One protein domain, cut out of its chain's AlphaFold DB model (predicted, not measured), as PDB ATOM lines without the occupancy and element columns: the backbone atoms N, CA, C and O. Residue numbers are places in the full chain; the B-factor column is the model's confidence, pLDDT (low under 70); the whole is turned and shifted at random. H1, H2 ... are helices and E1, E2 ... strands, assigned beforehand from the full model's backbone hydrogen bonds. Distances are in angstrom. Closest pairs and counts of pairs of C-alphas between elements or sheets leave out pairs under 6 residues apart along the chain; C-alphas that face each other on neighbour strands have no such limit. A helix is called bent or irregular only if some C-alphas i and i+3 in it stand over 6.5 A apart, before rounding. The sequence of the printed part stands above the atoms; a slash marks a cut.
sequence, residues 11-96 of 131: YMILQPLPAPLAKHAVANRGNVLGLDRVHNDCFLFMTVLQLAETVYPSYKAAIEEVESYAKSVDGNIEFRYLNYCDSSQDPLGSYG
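What this domain is: This is residues 11 to 96 of the 131 residues of an uncharacterized protein of Monosporascus sp. MG133 (UniProt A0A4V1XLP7). A narrow two-stranded antiparallel ribbon, E1 and E2, has the long helix H2 folding back past E2 on the side away from E1, and the short helix H1 at the end of the ribbon where E1 ends. From the end of H2, the long unnamed stretch of residues 73 to 91 folds back towards the middle and leads to the short helix H3; the helices do not form a bundle, and both ends of H2 stick out, with residues 52 to 58 and 69 to 74 standing free. The printed part has 86 residues, with three named helices and two named strands in the order E1, H1, E2, H2, H3; its class is mixed, helices and strands. It is only just compact, close to loose, with a radius of gyration of the C-alphas of 14.3 A, and elongated, spanning 47 by 25 by 22 A.

How they stand to each other: The sheet pairs E1, residues 11 to 17, with E2, residues 42 to 49; they are antiparallel, with 163 degrees between their directions. The C-alphas of Ile 13 and Met 46 face each other at 5.1 A. N 13 and O 46 are within hydrogen-bond range at 2.8 A, as are N 44 and O 15 at 2.8 A. H2, residues 53 to 72, and E2 are near each other, with 10 pairs of C-alphas within 10 A, made by residues 55 to 67 of H2. E1 and H2 are apart. H1, residues 19 to 27, has one pair of C-alphas within 8 A of E2, Ala 19 and Cys 42 at 7.5 A. H3, residues 92 to 95, is apart from E1, E2, H1 and H2. Every O i to N i+4 pair is within hydrogen-bond range in H1, and 14 of 16 are in H2; H3 is too short for such a pair.

Where its parts are: E2 is 22.7 A long and E1 18.7 A, beginning at C-alpha 11 at (128.272, 123.626, 145.709). H2 is 29.5 A long, from C-alpha 53 at (130.437, 139.557, 152.836); it is irregular, with C-alphas 54 and 57 7.0 A apart. H1 measures 12.7 A, and H3 5.4 A, ending at C-alpha 95 at (150.209, 129.250, 133.608).

The domain as a whole: The two C-alphas farthest apart are those of Ala 27 and Thr 54, at 46.8 A. The links H1 to E2, 14 residues, and H2 to H3, 19 residues, are long; E1 to H1 and E2 to H2 are tight. The printed part has no cut, its mean pLDDT is 91.7, and no printed residue is under 70.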
ATOM      1  N   TYR A  11     127.923 124.566 146.763       87.94
ATOM      2  CA  TYR A  11     128.272 123.626 145.709       87.94
ATOM      3  C   TYR A  11     129.771 123.394 145.713       87.94
ATOM      4  O   TYR A  11     130.556 124.340 145.718       87.94
ATOM      5  N   MET A  12     130.155 122.127 145.642       92.00
ATOM      6  CA  MET A  12     131.528 121.695 145.446       92.00
ATOM      7  C   MET A  12     131.611 120.945 144.121       92.00
ATOM      8  O   MET A  12     130.800 120.060 143.853       92.00
ATOM      9  N   ILE A  13     132.592 121.303 143.298       93.38
ATOM     10  CA  ILE A  13     132.879 120.629 142.038       93.38
ATOM     11  C   ILE A  13     134.284 120.046 142.112       93.38
ATOM     12  O   ILE A  13     135.257 120.753 142.372       93.38
ATOM     13  N   LEU A  14     134.359 118.744 141.842       94.75
ATOM     14  CA  LEU A  14     135.584 118.006 141.580       94.75
ATOM     15  C   LEU A  14     135.563 117.641 140.097       94.75
ATOM     16  O   LEU A  14     134.894 116.688 139.701       94.75
ATOM     17  N   GLN A  15     136.232 118.434 139.262       95.75
ATOM     18  CA  GLN A  15     136.316 118.145 137.832       95.75
ATOM     19  C   GLN A  15     137.580 117.324 137.566       95.75
ATOM     20  O   GLN A  15     138.671 117.854 137.777       95.75
ATOM     21  N   PRO A  16     137.483 116.078 137.071       94.88
ATOM     22  CA  PRO A  16     138.666 115.296 136.736       94.88
ATOM     23  C   PRO A  16     139.557 116.025 135.725       94.88
ATOM     24  O   PRO A  16     139.074 116.564 134.726       94.88
ATOM     25  N   LEU A  17     140.863 115.996 135.968       93.38
ATOM     26  CA  LEU A  17     141.907 116.440 135.055       93.38
ATOM     27  C   LEU A  17     142.907 115.281 134.872       93.38
ATOM     28  O   LEU A  17     143.918 115.212 135.570       93.38
ATOM     29  N   PRO A  18     142.609 114.329 133.969       92.56
ATOM     30  CA  PRO A  18     143.457 113.159 133.763       92.56
ATOM     31  C   PRO A  18     144.798 113.531 133.114       92.56
ATOM     32  O   PRO A  18     144.834 114.323 132.166       92.56
ATOM     33  N   ALA A  19     145.887 112.883 133.527       91.19
ATOM     34  CA  ALA A  19     147.227 113.072 132.965       91.19
ATOM     35  C   ALA A  19     147.299 112.891 131.431       91.19
ATOM     36  O   ALA A  19     148.049 113.625 130.776       91.19
ATOM     37  N   PRO A  20     146.531 111.977 130.792       91.69
ATOM     38  CA  PRO A  20     146.494 111.889 129.332       91.69
ATOM     39  C   PRO A  20     146.082 113.188 128.627       91.69
ATOM     40  O   PRO A  20     146.547 113.432 127.516       91.69
ATOM     41  N   LEU A  21     145.270 114.050 129.255       89.44
ATOM     42  CA  LEU A  21     144.880 115.334 128.662       89.44
ATOM     43  C   LEU A  21     146.099 116.250 128.469       89.44
ATOM     44  O   LEU A  21     146.284 116.818 127.391       89.44
ATOM     45  N   ALA A  22     146.957 116.343 129.487       88.50
ATOM     46  CA  ALA A  22     148.212 117.085 129.419       88.50
ATOM     47  C   ALA A  22     149.154 116.500 128.354       88.50
ATOM     48  O   ALA A  22     149.673 117.236 127.511       88.50
ATOM     49  N   LYS A  23     149.303 115.167 128.321       89.50
ATOM     50  CA  LYS A  23     150.126 114.463 127.318       89.50
ATOM     51  C   LYS A  23     149.663 114.752 125.889       89.50
ATOM     52  O   LYS A  23     150.483 115.061 125.027       89.50
ATOM     53  N   HIS A  24     148.355 114.698 125.639       90.69
ATOM     54  CA  HIS A  24     147.790 115.023 124.330       90.69
ATOM     55  C   HIS A  24     147.993 116.490 123.956       90.69
ATOM     56  O   HIS A  24     148.260 116.779 122.791       90.69
ATOM     57  N   ALA A  25     147.902 117.420 124.909       88.81
ATOM     58  CA  ALA A  25     148.183 118.819 124.621       88.81
ATOM     59  C   ALA A  25     149.646 119.025 124.201       88.81
ATOM     60  O   ALA A  25     149.894 119.657 123.180       88.81
ATOM     61  N   VAL A  26     150.609 118.433 124.919       89.38
ATOM     62  CA  VAL A  26     152.040 118.495 124.563       89.38
ATOM     63  C   VAL A  26     152.297 117.907 123.173       89.38
ATOM     64  O   VAL A  26     152.953 118.546 122.351       89.38
ATOM     65  N   ALA A  27     151.712 116.743 122.863       91.88
ATOM     66  CA  ALA A  27     151.822 116.122 121.540       91.88
ATOM     67  C   ALA A  27     151.275 117.013 120.403       91.88
ATOM     68  O   ALA A  27     151.729 116.916 119.265       91.88
ATOM     69  N   ASN A  28     150.345 117.922 120.716       90.75
ATOM     70  CA  ASN A  28     149.738 118.873 119.787       90.75
ATOM     71  C   ASN A  28     150.300 120.301 119.925       90.75
ATOM     72  O   ASN A  28     149.573 121.273 119.737       90.75
ATOM     73  N   ARG A  29     151.609 120.434 120.190       88.44
ATOM     74  CA  ARG A  29     152.346 121.716 120.315       88.44
ATOM     75  C   ARG A  29     152.055 122.517 121.593       88.44
ATOM     76  O   ARG A  29     152.351 123.708 121.648       88.44
ATOM     77  N   GLY A  30     151.536 121.863 122.627       87.56
ATOM     78  CA  GLY A  30     151.284 122.462 123.937       87.56
ATOM     79  C   GLY A  30     149.989 123.274 124.008       87.56
ATOM     80  O   GLY A  30     149.186 123.318 123.078       87.56
ATOM     81  N   ASN A  31     149.763 123.908 125.160       89.19
ATOM     82  CA  ASN A  31     148.643 124.819 125.382       89.19
ATOM     83  C   ASN A  31     149.053 125.976 126.310       89.19
ATOM     84  O   ASN A  31     149.972 125.846 127.116       89.19
ATOM     85  N   VAL A  32     148.325 127.092 126.232       92.81
ATOM     86  CA  VAL A  32     148.628 128.318 126.993       92.81
ATOM     87  C   VAL A  32     148.354 128.208 128.501       92.81
ATOM     88  O   VAL A  32     148.758 129.078 129.263       92.81
ATOM     89  N   LEU A  33     147.658 127.157 128.942       92.75
ATOM     90  CA  LEU A  33     147.326 126.933 130.352       92.75
ATOM     91  C   LEU A  33     148.507 126.327 131.129       92.75
ATOM     92  O   LEU A  33     148.487 126.317 132.354       92.75
ATOM     93  N   GLY A  34     149.544 125.834 130.440       90.12
ATOM     94  CA  GLY A  34     150.734 125.275 131.083       90.12
ATOM     95  C   GLY A  34     150.529 123.885 131.691       90.12
ATOM     96  O   GLY A  34     151.175 123.535 132.678       90.12
ATOM     97  N   LEU A  35     149.604 123.096 131.127       90.62
ATOM     98  CA  LEU A  35     149.297 121.745 131.623       90.62
ATOM     99  C   LEU A  35     150.423 120.733 131.382       90.62
ATOM    100  O   LEU A  35     150.358 119.630 131.903       90.62
ATOM    101  N   ASP A  36     151.456 121.086 130.623       87.94
ATOM    102  CA  ASP A  36     152.665 120.281 130.428       87.94
ATOM    103  C   ASP A  36     153.362 119.907 131.747       87.94
ATOM    104  O   ASP A  36     154.024 118.873 131.812       87.94
ATOM    105  N   ARG A  37     153.143 120.693 132.810       86.00
ATOM    106  CA  ARG A  37     153.644 120.452 134.175       86.00
ATOM    107  C   ARG A  37     152.757 119.520 135.014       86.00
ATOM    108  O   ARG A  37     153.086 119.220 136.157       86.00
ATOM    109  N   VAL A  38     151.614 119.083 134.480       88.50
ATOM    110  CA  VAL A  38     150.677 118.175 135.155       88.50
ATOM    111  C   VAL A  38     150.962 116.744 134.709       88.50
ATOM    112  O   VAL A  38     150.638 116.349 133.589       88.50
ATOM    113  N   HIS A  39     151.593 115.961 135.584       87.94
ATOM    114  CA  HIS A  39     152.068 114.611 135.248       87.94
ATOM    115  C   HIS A  39     151.194 113.474 135.791       87.94
ATOM    116  O   HIS A  39     151.226 112.372 135.239       87.94
ATOM    117  N   ASN A  40     150.400 113.750 136.827       91.25
ATOM    118  CA  ASN A  40     149.547 112.782 137.510       91.25
ATOM    119  C   ASN A  40     148.069 113.116 137.294       91.25
ATOM    120  O   ASN A  40     147.726 114.262 137.001       91.25
ATOM    121  N   ASP A  41     147.205 112.112 137.443       93.88
ATOM    122  CA  ASP A  41     145.765 112.343 137.482       93.88
ATOM    123  C   ASP A  41     145.423 113.218 138.688       93.88
ATOM    124  O   ASP A  41     145.882 112.980 139.805       93.88
ATOM    125  N   CYS A  42     144.608 114.238 138.458       93.94
ATOM    126  CA  CYS A  42     144.161 115.141 139.503       93.94
ATOM    127  C   CYS A  42     142.729 115.599 139.242       93.94
ATOM    128  O   CYS A  42     142.050 115.125 138.327       93.94
ATOM    129  N   PHE A  43     142.243 116.519 140.064       94.81
ATOM    130  CA  PHE A  43     140.967 117.179 139.853       94.81
ATOM    131  C   PHE A  43     141.120 118.680 140.070       94.81
ATOM    132  O   PHE A  43     141.879 119.131 140.925       94.81
ATOM    133  N   LEU A  44     140.367 119.461 139.304       94.94
ATOM    134  CA  LEU A  44     140.130 120.858 139.619       94.94
ATOM    135  C   LEU A  44     139.095 120.914 140.734       94.94
ATOM    136  O   LEU A  44     138.001 120.360 140.603       94.94
ATOM    137  N   PHE A  45     139.457 121.589 141.815       94.88
ATOM    138  CA  PHE A  45     138.582 121.840 142.944       94.88
ATOM    139  C   PHE A  45     137.993 123.245 142.832       94.88
ATOM    140  O   PHE A  45     138.726 124.230 142.769       94.88
ATOM    141  N   MET A  46     136.666 123.336 142.815       94.06
ATOM    142  CA  MET A  46     135.942 124.597 142.918       94.06
ATOM    143  C   MET A  46     134.877 124.470 143.989       94.06
ATOM    144  O   MET A  46     134.219 123.440 144.127       94.06
ATOM    145  N   THR A  47     134.657 125.557 144.707       91.44
ATOM    146  CA  THR A  47     133.555 125.665 145.645       91.44
ATOM    147  C   THR A  47     132.879 127.012 145.478       91.44
ATOM    148  O   THR A  47     133.530 128.035 145.261       91.44
ATOM    149  N   VAL A  48     131.555 126.994 145.555       86.88
ATOM    150  CA  VAL A  48     130.697 128.169 145.462       86.88
ATOM    151  C   VAL A  48     129.780 128.144 146.665       86.88
ATOM    152  O   VAL A  48     129.011 127.204 146.855       86.88
ATOM    153  N   LEU A  49     129.857 129.190 147.473       85.69
ATOM    154  CA  LEU A  49     128.969 129.400 148.601       85.69
ATOM    155  C   LEU A  49     128.263 130.728 148.386       85.69
ATOM    156  O   LEU A  49     128.912 131.742 148.111       85.69
ATOM    157  N   GLN A  50     126.938 130.739 148.505       81.50
ATOM    158  CA  GLN A  50     126.251 132.010 148.665       81.50
ATOM    159  C   GLN A  50     126.683 132.575 150.020       81.50
ATOM    160  O   GLN A  50     126.488 131.940 151.054       81.50
ATOM    161  N   LEU A  51     127.325 133.741 150.009       73.12
ATOM    162  CA  LEU A  51     127.975 134.312 151.186       73.12
ATOM    163  C   LEU A  51     127.450 135.717 151.458       73.12
ATOM    164  O   LEU A  51     127.352 136.543 150.552       73.12
ATOM    165  N   ALA A  52     127.178 136.009 152.729       81.06
ATOM    166  CA  ALA A  52     127.260 137.386 153.196       81.06
ATOM    167  C   ALA A  52     128.741 137.799 153.214       81.06
ATOM    168  O   ALA A  52     129.602 136.986 153.552       81.06
ATOM    169  N   GLU A  53     129.050 139.057 152.888       80.88
ATOM    170  CA  GLU A  53     130.437 139.557 152.836       80.88
ATOM    171  C   GLU A  53     131.209 139.307 154.142       80.88
ATOM    172  O   GLU A  53     132.400 139.011 154.116       80.88
ATOM    173  N   THR A  54     130.517 139.336 155.283       85.44
ATOM    174  CA  THR A  54     131.085 139.055 156.610       85.44
ATOM    175  C   THR A  54     131.604 137.624 156.776       85.44
ATOM    176  O   THR A  54     132.455 137.389 157.626       85.44
ATOM    177  N   VAL A  55     131.120 136.671 155.974       86.81
ATOM    178  CA  VAL A  55     131.509 135.251 156.025       86.81
ATOM    179  C   VAL A  55     132.662 134.949 155.057       86.81
ATOM    180  O   VAL A  55     133.346 133.939 155.216       86.81
ATOM    181  N   TYR A  56     132.932 135.830 154.084       88.19
ATOM    182  CA  TYR A  56     133.992 135.627 153.089       88.19
ATOM    183  C   TYR A  56     135.379 135.349 153.705       88.19
ATOM    184  O   TYR A  56     136.023 134.412 153.236       88.19
ATOM    185  N   PRO A  57     135.844 136.051 154.763       92.31
ATOM    186  CA  PRO A  57     137.135 135.742 155.379       92.31
ATOM    187  C   PRO A  57     137.221 134.308 155.918       92.31
ATOM    188  O   PRO A  57     138.208 133.622 155.668       92.31
ATOM    189  N   SER A  58     136.173 133.831 156.597       91.81
ATOM    190  CA  SER A  58     136.118 132.463 157.127       91.81
ATOM    191  C   SER A  58     136.056 131.426 156.011       91.81
ATOM    192  O   SER A  58     136.722 130.397 156.080       91.81
ATOM    193  N   TYR A  59     135.292 131.710 154.955       90.62
ATOM    194  CA  TYR A  59     135.235 130.853 153.776       90.62
ATOM    195  C   TYR A  59     136.600 130.749 153.088       90.62
ATOM    196  O   TYR A  59     137.059 129.647 152.812       90.62
ATOM    197  N   LYS A  60     137.283 131.880 152.873       92.44
ATOM    198  CA  LYS A  60     138.628 131.918 152.287       92.44
ATOM    199  C   LYS A  60     139.628 131.116 153.119       92.44
ATOM    200  O   LYS A  60     140.357 130.312 152.550       92.44
ATOM    201  N   ALA A  61     139.609 131.278 154.443       94.56
ATOM    202  CA  ALA A  61     140.471 130.524 155.352       94.56
ATOM    203  C   ALA A  61     140.245 129.005 155.240       94.56
ATOM    204  O   ALA A  61     141.210 128.249 155.196       94.56
ATOM    205  N   ALA A  62     138.991 128.558 155.106       93.00
ATOM    206  CA  ALA A  62     138.686 127.143 154.893       93.00
ATOM    207  C   ALA A  62     139.246 126.612 153.557       93.00
ATOM    208  O   ALA A  62     139.734 125.486 153.494       93.00
ATOM    209  N   ILE A  63     139.228 127.414 152.483       92.94
ATOM    210  CA  ILE A  63     139.837 127.019 151.198       92.94
ATOM    211  C   ILE A  63     141.365 126.965 151.302       92.94
ATOM    212  O   ILE A  63     141.990 126.049 150.768       92.94
ATOM    213  N   GLU A  64     141.971 127.914 152.014       94.56
ATOM    214  CA  GLU A  64     143.413 127.930 152.280       94.56
ATOM    215  C   GLU A  64     143.857 126.732 153.133       94.56
ATOM    216  O   GLU A  64     144.948 126.204 152.915       94.56
ATOM    217  N   GLU A  65     143.016 126.258 154.056       96.56
ATOM    218  CA  GLU A  65     143.257 125.037 154.832       96.56
ATOM    219  C   GLU A  65     143.266 123.790 153.936       96.56
ATOM    220  O   GLU A  65     144.185 122.975 154.031       96.56
ATOM    221  N   VAL A  66     142.318 123.681 152.996       94.06
ATOM    222  CA  VAL A  66     142.306 122.606 151.988       94.06
ATOM    223  C   VAL A  66     143.565 122.651 151.116       94.06
ATOM    224  O   VAL A  66     144.202 121.618 150.911       94.06
ATOM    225  N   GLU A  67     143.969 123.832 150.632       94.44
ATOM    226  CA  GLU A  67     145.196 123.989 149.832       94.44
ATOM    227  C   GLU A  67     146.452 123.636 150.654       94.44
ATOM    228  O   GLU A  67     147.370 122.984 150.153       94.44
ATOM    229  N   SER A  68     146.490 124.019 151.932       97.12
ATOM    230  CA  SER A  68     147.596 123.710 152.848       97.12
ATOM    231  C   SER A  68     147.703 122.213 153.130       97.12
ATOM    232  O   SER A  68     148.805 121.665 153.123       97.12
ATOM    233  N   TYR A  69     146.568 121.537 153.318       97.19
ATOM    234  CA  TYR A  69     146.524 120.085 153.448       97.19
ATOM    235  C   TYR A  69     146.974 119.390 152.157       97.19
ATOM    236  O   TYR A  69     147.799 118.487 152.202       97.19
ATOM    237  N   ALA A  70     146.511 119.845 150.990       95.31
ATOM    238  CA  ALA A  70     146.963 119.294 149.714       95.31
ATOM    239  C   ALA A  70     148.487 119.433 149.538       95.31
ATOM    240  O   ALA A  70     149.137 118.507 149.056       95.31
ATOM    241  N   LYS A  71     149.080 120.557 149.967       96.12
ATOM    242  CA  LYS A  71     150.540 120.754 149.961       96.12
ATOM    243  C   LYS A  71     151.261 119.822 150.933       96.12
ATOM    244  O   LYS A  71     152.325 119.318 150.590       96.12
ATOM    245  N   SER A  72     150.709 119.577 152.124       97.75
ATOM    246  CA  SER A  72     151.365 118.734 153.137       97.75
ATOM    247  C   SER A  72     151.475 117.262 152.728       97.75
ATOM    248  O   SER A  72     152.351 116.559 153.226       97.75
ATOM    249  N   VAL A  73     150.624 116.813 151.801       96.31
ATOM    250  CA  VAL A  73     150.634 115.452 151.242       96.31
ATOM    251  C   VAL A  73     151.243 115.369 149.837       96.31
ATOM    252  O   VAL A  73     151.054 114.360 149.165       96.31
ATOM    253  N   ASP A  74     151.937 116.419 149.374       93.56
ATOM    254  CA  ASP A  74     152.498 116.525 148.011       93.56
ATOM    255  C   ASP A  74     151.448 116.323 146.890       93.56
ATOM    256  O   ASP A  74     151.730 115.856 145.789       93.56
ATOM    257  N   GLY A  75     150.188 116.656 147.184       93.12
ATOM    258  CA  GLY A  75     149.051 116.517 146.271       93.12
ATOM    259  C   GLY A  75     148.635 117.822 145.588       93.12
ATOM    260  O   GLY A  75     147.771 117.810 144.710       93.12
ATOM    261  N   ASN A  76     149.206 118.961 145.989       93.50
ATOM    262  CA  ASN A  76     148.850 120.260 145.431       93.50
ATOM    263  C   ASN A  76     149.588 120.531 144.117       93.50
ATOM    264  O   ASN A  76     150.799 120.731 144.098       93.50
ATOM    265  N   ILE A  77     148.829 120.651 143.033       91.75
ATOM    266  CA  ILE A  77     149.339 121.094 141.737       91.75
ATOM    267  C   ILE A  77     149.155 122.609 141.657       91.75
ATOM    268  O   ILE A  77     148.051 123.110 141.845       91.75
ATOM    269  N   GLU A  78     150.224 123.350 141.357       89.81
ATOM    270  CA  GLU A  78     150.204 124.824 141.342       89.81
ATOM    271  C   GLU A  78     149.237 125.427 140.307       89.81
ATOM    272  O   GLU A  78     148.879 126.602 140.402       89.81
ATOM    273  N   PHE A  79     148.807 124.633 139.320       93.62
ATOM    274  CA  PHE A  79     147.866 125.036 138.281       93.62
ATOM    275  C   PHE A  79     146.519 125.490 138.863       93.62
ATOM    276  O   PHE A  79     145.826 124.741 139.548       93.62
ATOM    277  N   ARG A  80     146.101 126.703 138.499       94.50
ATOM    278  CA  ARG A  80     144.818 127.294 138.877       94.50
ATOM    279  C   ARG A  80     144.000 127.616 137.640       94.50
ATOM    280  O   ARG A  80     144.360 128.483 136.848       94.50
ATOM    281  N   TYR A  81     142.860 126.953 137.489       95.00
ATOM    282  CA  TYR A  81     141.976 127.204 136.360       95.00
ATOM    283  C   TYR A  81     141.220 128.524 136.541       95.00
ATOM    284  O   TYR A  81     140.359 128.634 137.409       95.00
ATOM    285  N   LEU A  82     141.513 129.510 135.687       95.50
ATOM    286  CA  LEU A  82     140.993 130.881 135.789       95.50
ATOM    287  C   LEU A  82     139.477 130.970 135.996       95.50
ATOM    288  O   LEU A  82     139.019 131.824 136.747       95.50
ATOM    289  N   ASN A  83     138.707 130.090 135.351       93.62
ATOM    290  CA  ASN A  83     137.245 130.104 135.438       93.62
ATOM    291  C   ASN A  83     136.710 129.720 136.827       93.62
ATOM    292  O   ASN A  83     135.546 129.987 137.108       93.62
ATOM    293  N   TYR A  84     137.529 129.090 137.671       94.94
ATOM    294  CA  TYR A  84     137.167 128.641 139.019       94.94
ATOM    295  C   TYR A  84     137.804 129.492 140.120       94.94
ATOM    296  O   TYR A  84     137.592 129.220 141.300       94.94
ATOM    297  N   CYS A  85     138.582 130.511 139.751       94.00
ATOM    298  CA  CYS A  85     139.288 131.339 140.714       94.00
ATOM    299  C   CYS A  85     138.453 132.516 141.208       94.00
ATOM    300  O   CYS A  85     137.798 133.206 140.425       94.00
ATOM    301  N   ASP A  86     138.556 132.800 142.506       91.12
ATOM    302  CA  ASP A  86     138.070 134.055 143.069       91.12
ATOM    303  C   ASP A  86     139.086 135.190 142.846       91.12
ATOM    304  O   ASP A  86     140.244 134.972 142.483       91.12
ATOM    305  N   SER A  87     138.658 136.434 143.061       90.25
ATOM    306  CA  SER A  87     139.479 137.621 142.793       90.25
ATOM    307  C   SER A  87     140.742 137.726 143.656       90.25
ATOM    308  O   SER A  87     141.638 138.496 143.306       90.25
ATOM    309  N   SER A  88     140.831 136.984 144.765       89.81
ATOM    310  CA  SER A  88     142.017 136.956 145.626       89.81
ATOM    311  C   SER A  88     143.144 136.055 145.106       89.81
ATOM    312  O   SER A  88     144.293 136.197 145.542       89.81
ATOM    313  N   GLN A  89     142.847 135.159 144.162       92.75
ATOM    314  CA  GLN A  89     143.798 134.203 143.601       92.75
ATOM    315  C   GLN A  89     144.533 134.762 142.372       92.75
ATOM    316  O   GLN A  89     144.100 135.721 141.737       92.75
ATOM    317  N   ASP A  90     145.660 134.136 142.021       93.69
ATOM    318  CA  ASP A  90     146.412 134.434 140.795       93.69
ATOM    319  C   ASP A  90     146.425 133.211 139.858       93.69
ATOM    320  O   ASP A  90     147.341 132.388 139.931       93.69
ATOM    321  N   PRO A  91     145.391 133.030 139.012       95.62
ATOM    322  CA  PRO A  91     145.367 131.939 138.047       95.62
ATOM    323  C   PRO A  91     146.385 132.125 136.928       95.62
ATOM    324  O   PRO A  91     147.021 131.162 136.514       95.62
ATOM    325  N   LEU A  92     146.573 133.355 136.445       95.94
ATOM    326  CA  LEU A  92     147.476 133.623 135.329       95.94
ATOM    327  C   LEU A  92     148.935 133.337 135.714       95.94
ATOM    328  O   LEU A  92     149.654 132.733 134.921       95.94
ATOM    329  N   GLY A  93     149.351 133.658 136.943       94.69
ATOM    330  CA  GLY A  93     150.673 133.286 137.460       94.69
ATOM    331  C   GLY A  93     150.949 131.778 137.418       94.69
ATOM    332  O   GLY A  93     152.081 131.365 137.174       94.69
ATOM    333  N   SER A  94     149.911 130.941 137.527       94.38
ATOM    334  CA  SER A  94     150.059 129.479 137.462       94.38
ATOM    335  C   SER A  94     150.317 128.924 136.053       94.38
ATOM    336  O   SER A  94     150.743 127.776 135.901       94.38
ATOM    337  N   TYR A  95     150.089 129.718 134.997       94.88
ATOM    338  CA  TYR A  95     150.209 129.250 133.608       94.88
ATOM    339  C   TYR A  95     151.661 129.179 133.130       94.88
ATOM    340  O   TYR A  95     151.949 128.508 132.134       94.88
ATOM    341  N   GLY A  96     152.594 129.749 133.896       92.75
ATOM    342  CA  GLY A  96     154.029 129.712 133.634       92.75
ATOM    343  C   GLY A  96     154.507 130.923 132.836       92.75
ATOM    344  O   GLY A  96     153.797 131.462 131.984       92.75
TER     345      GLY A  96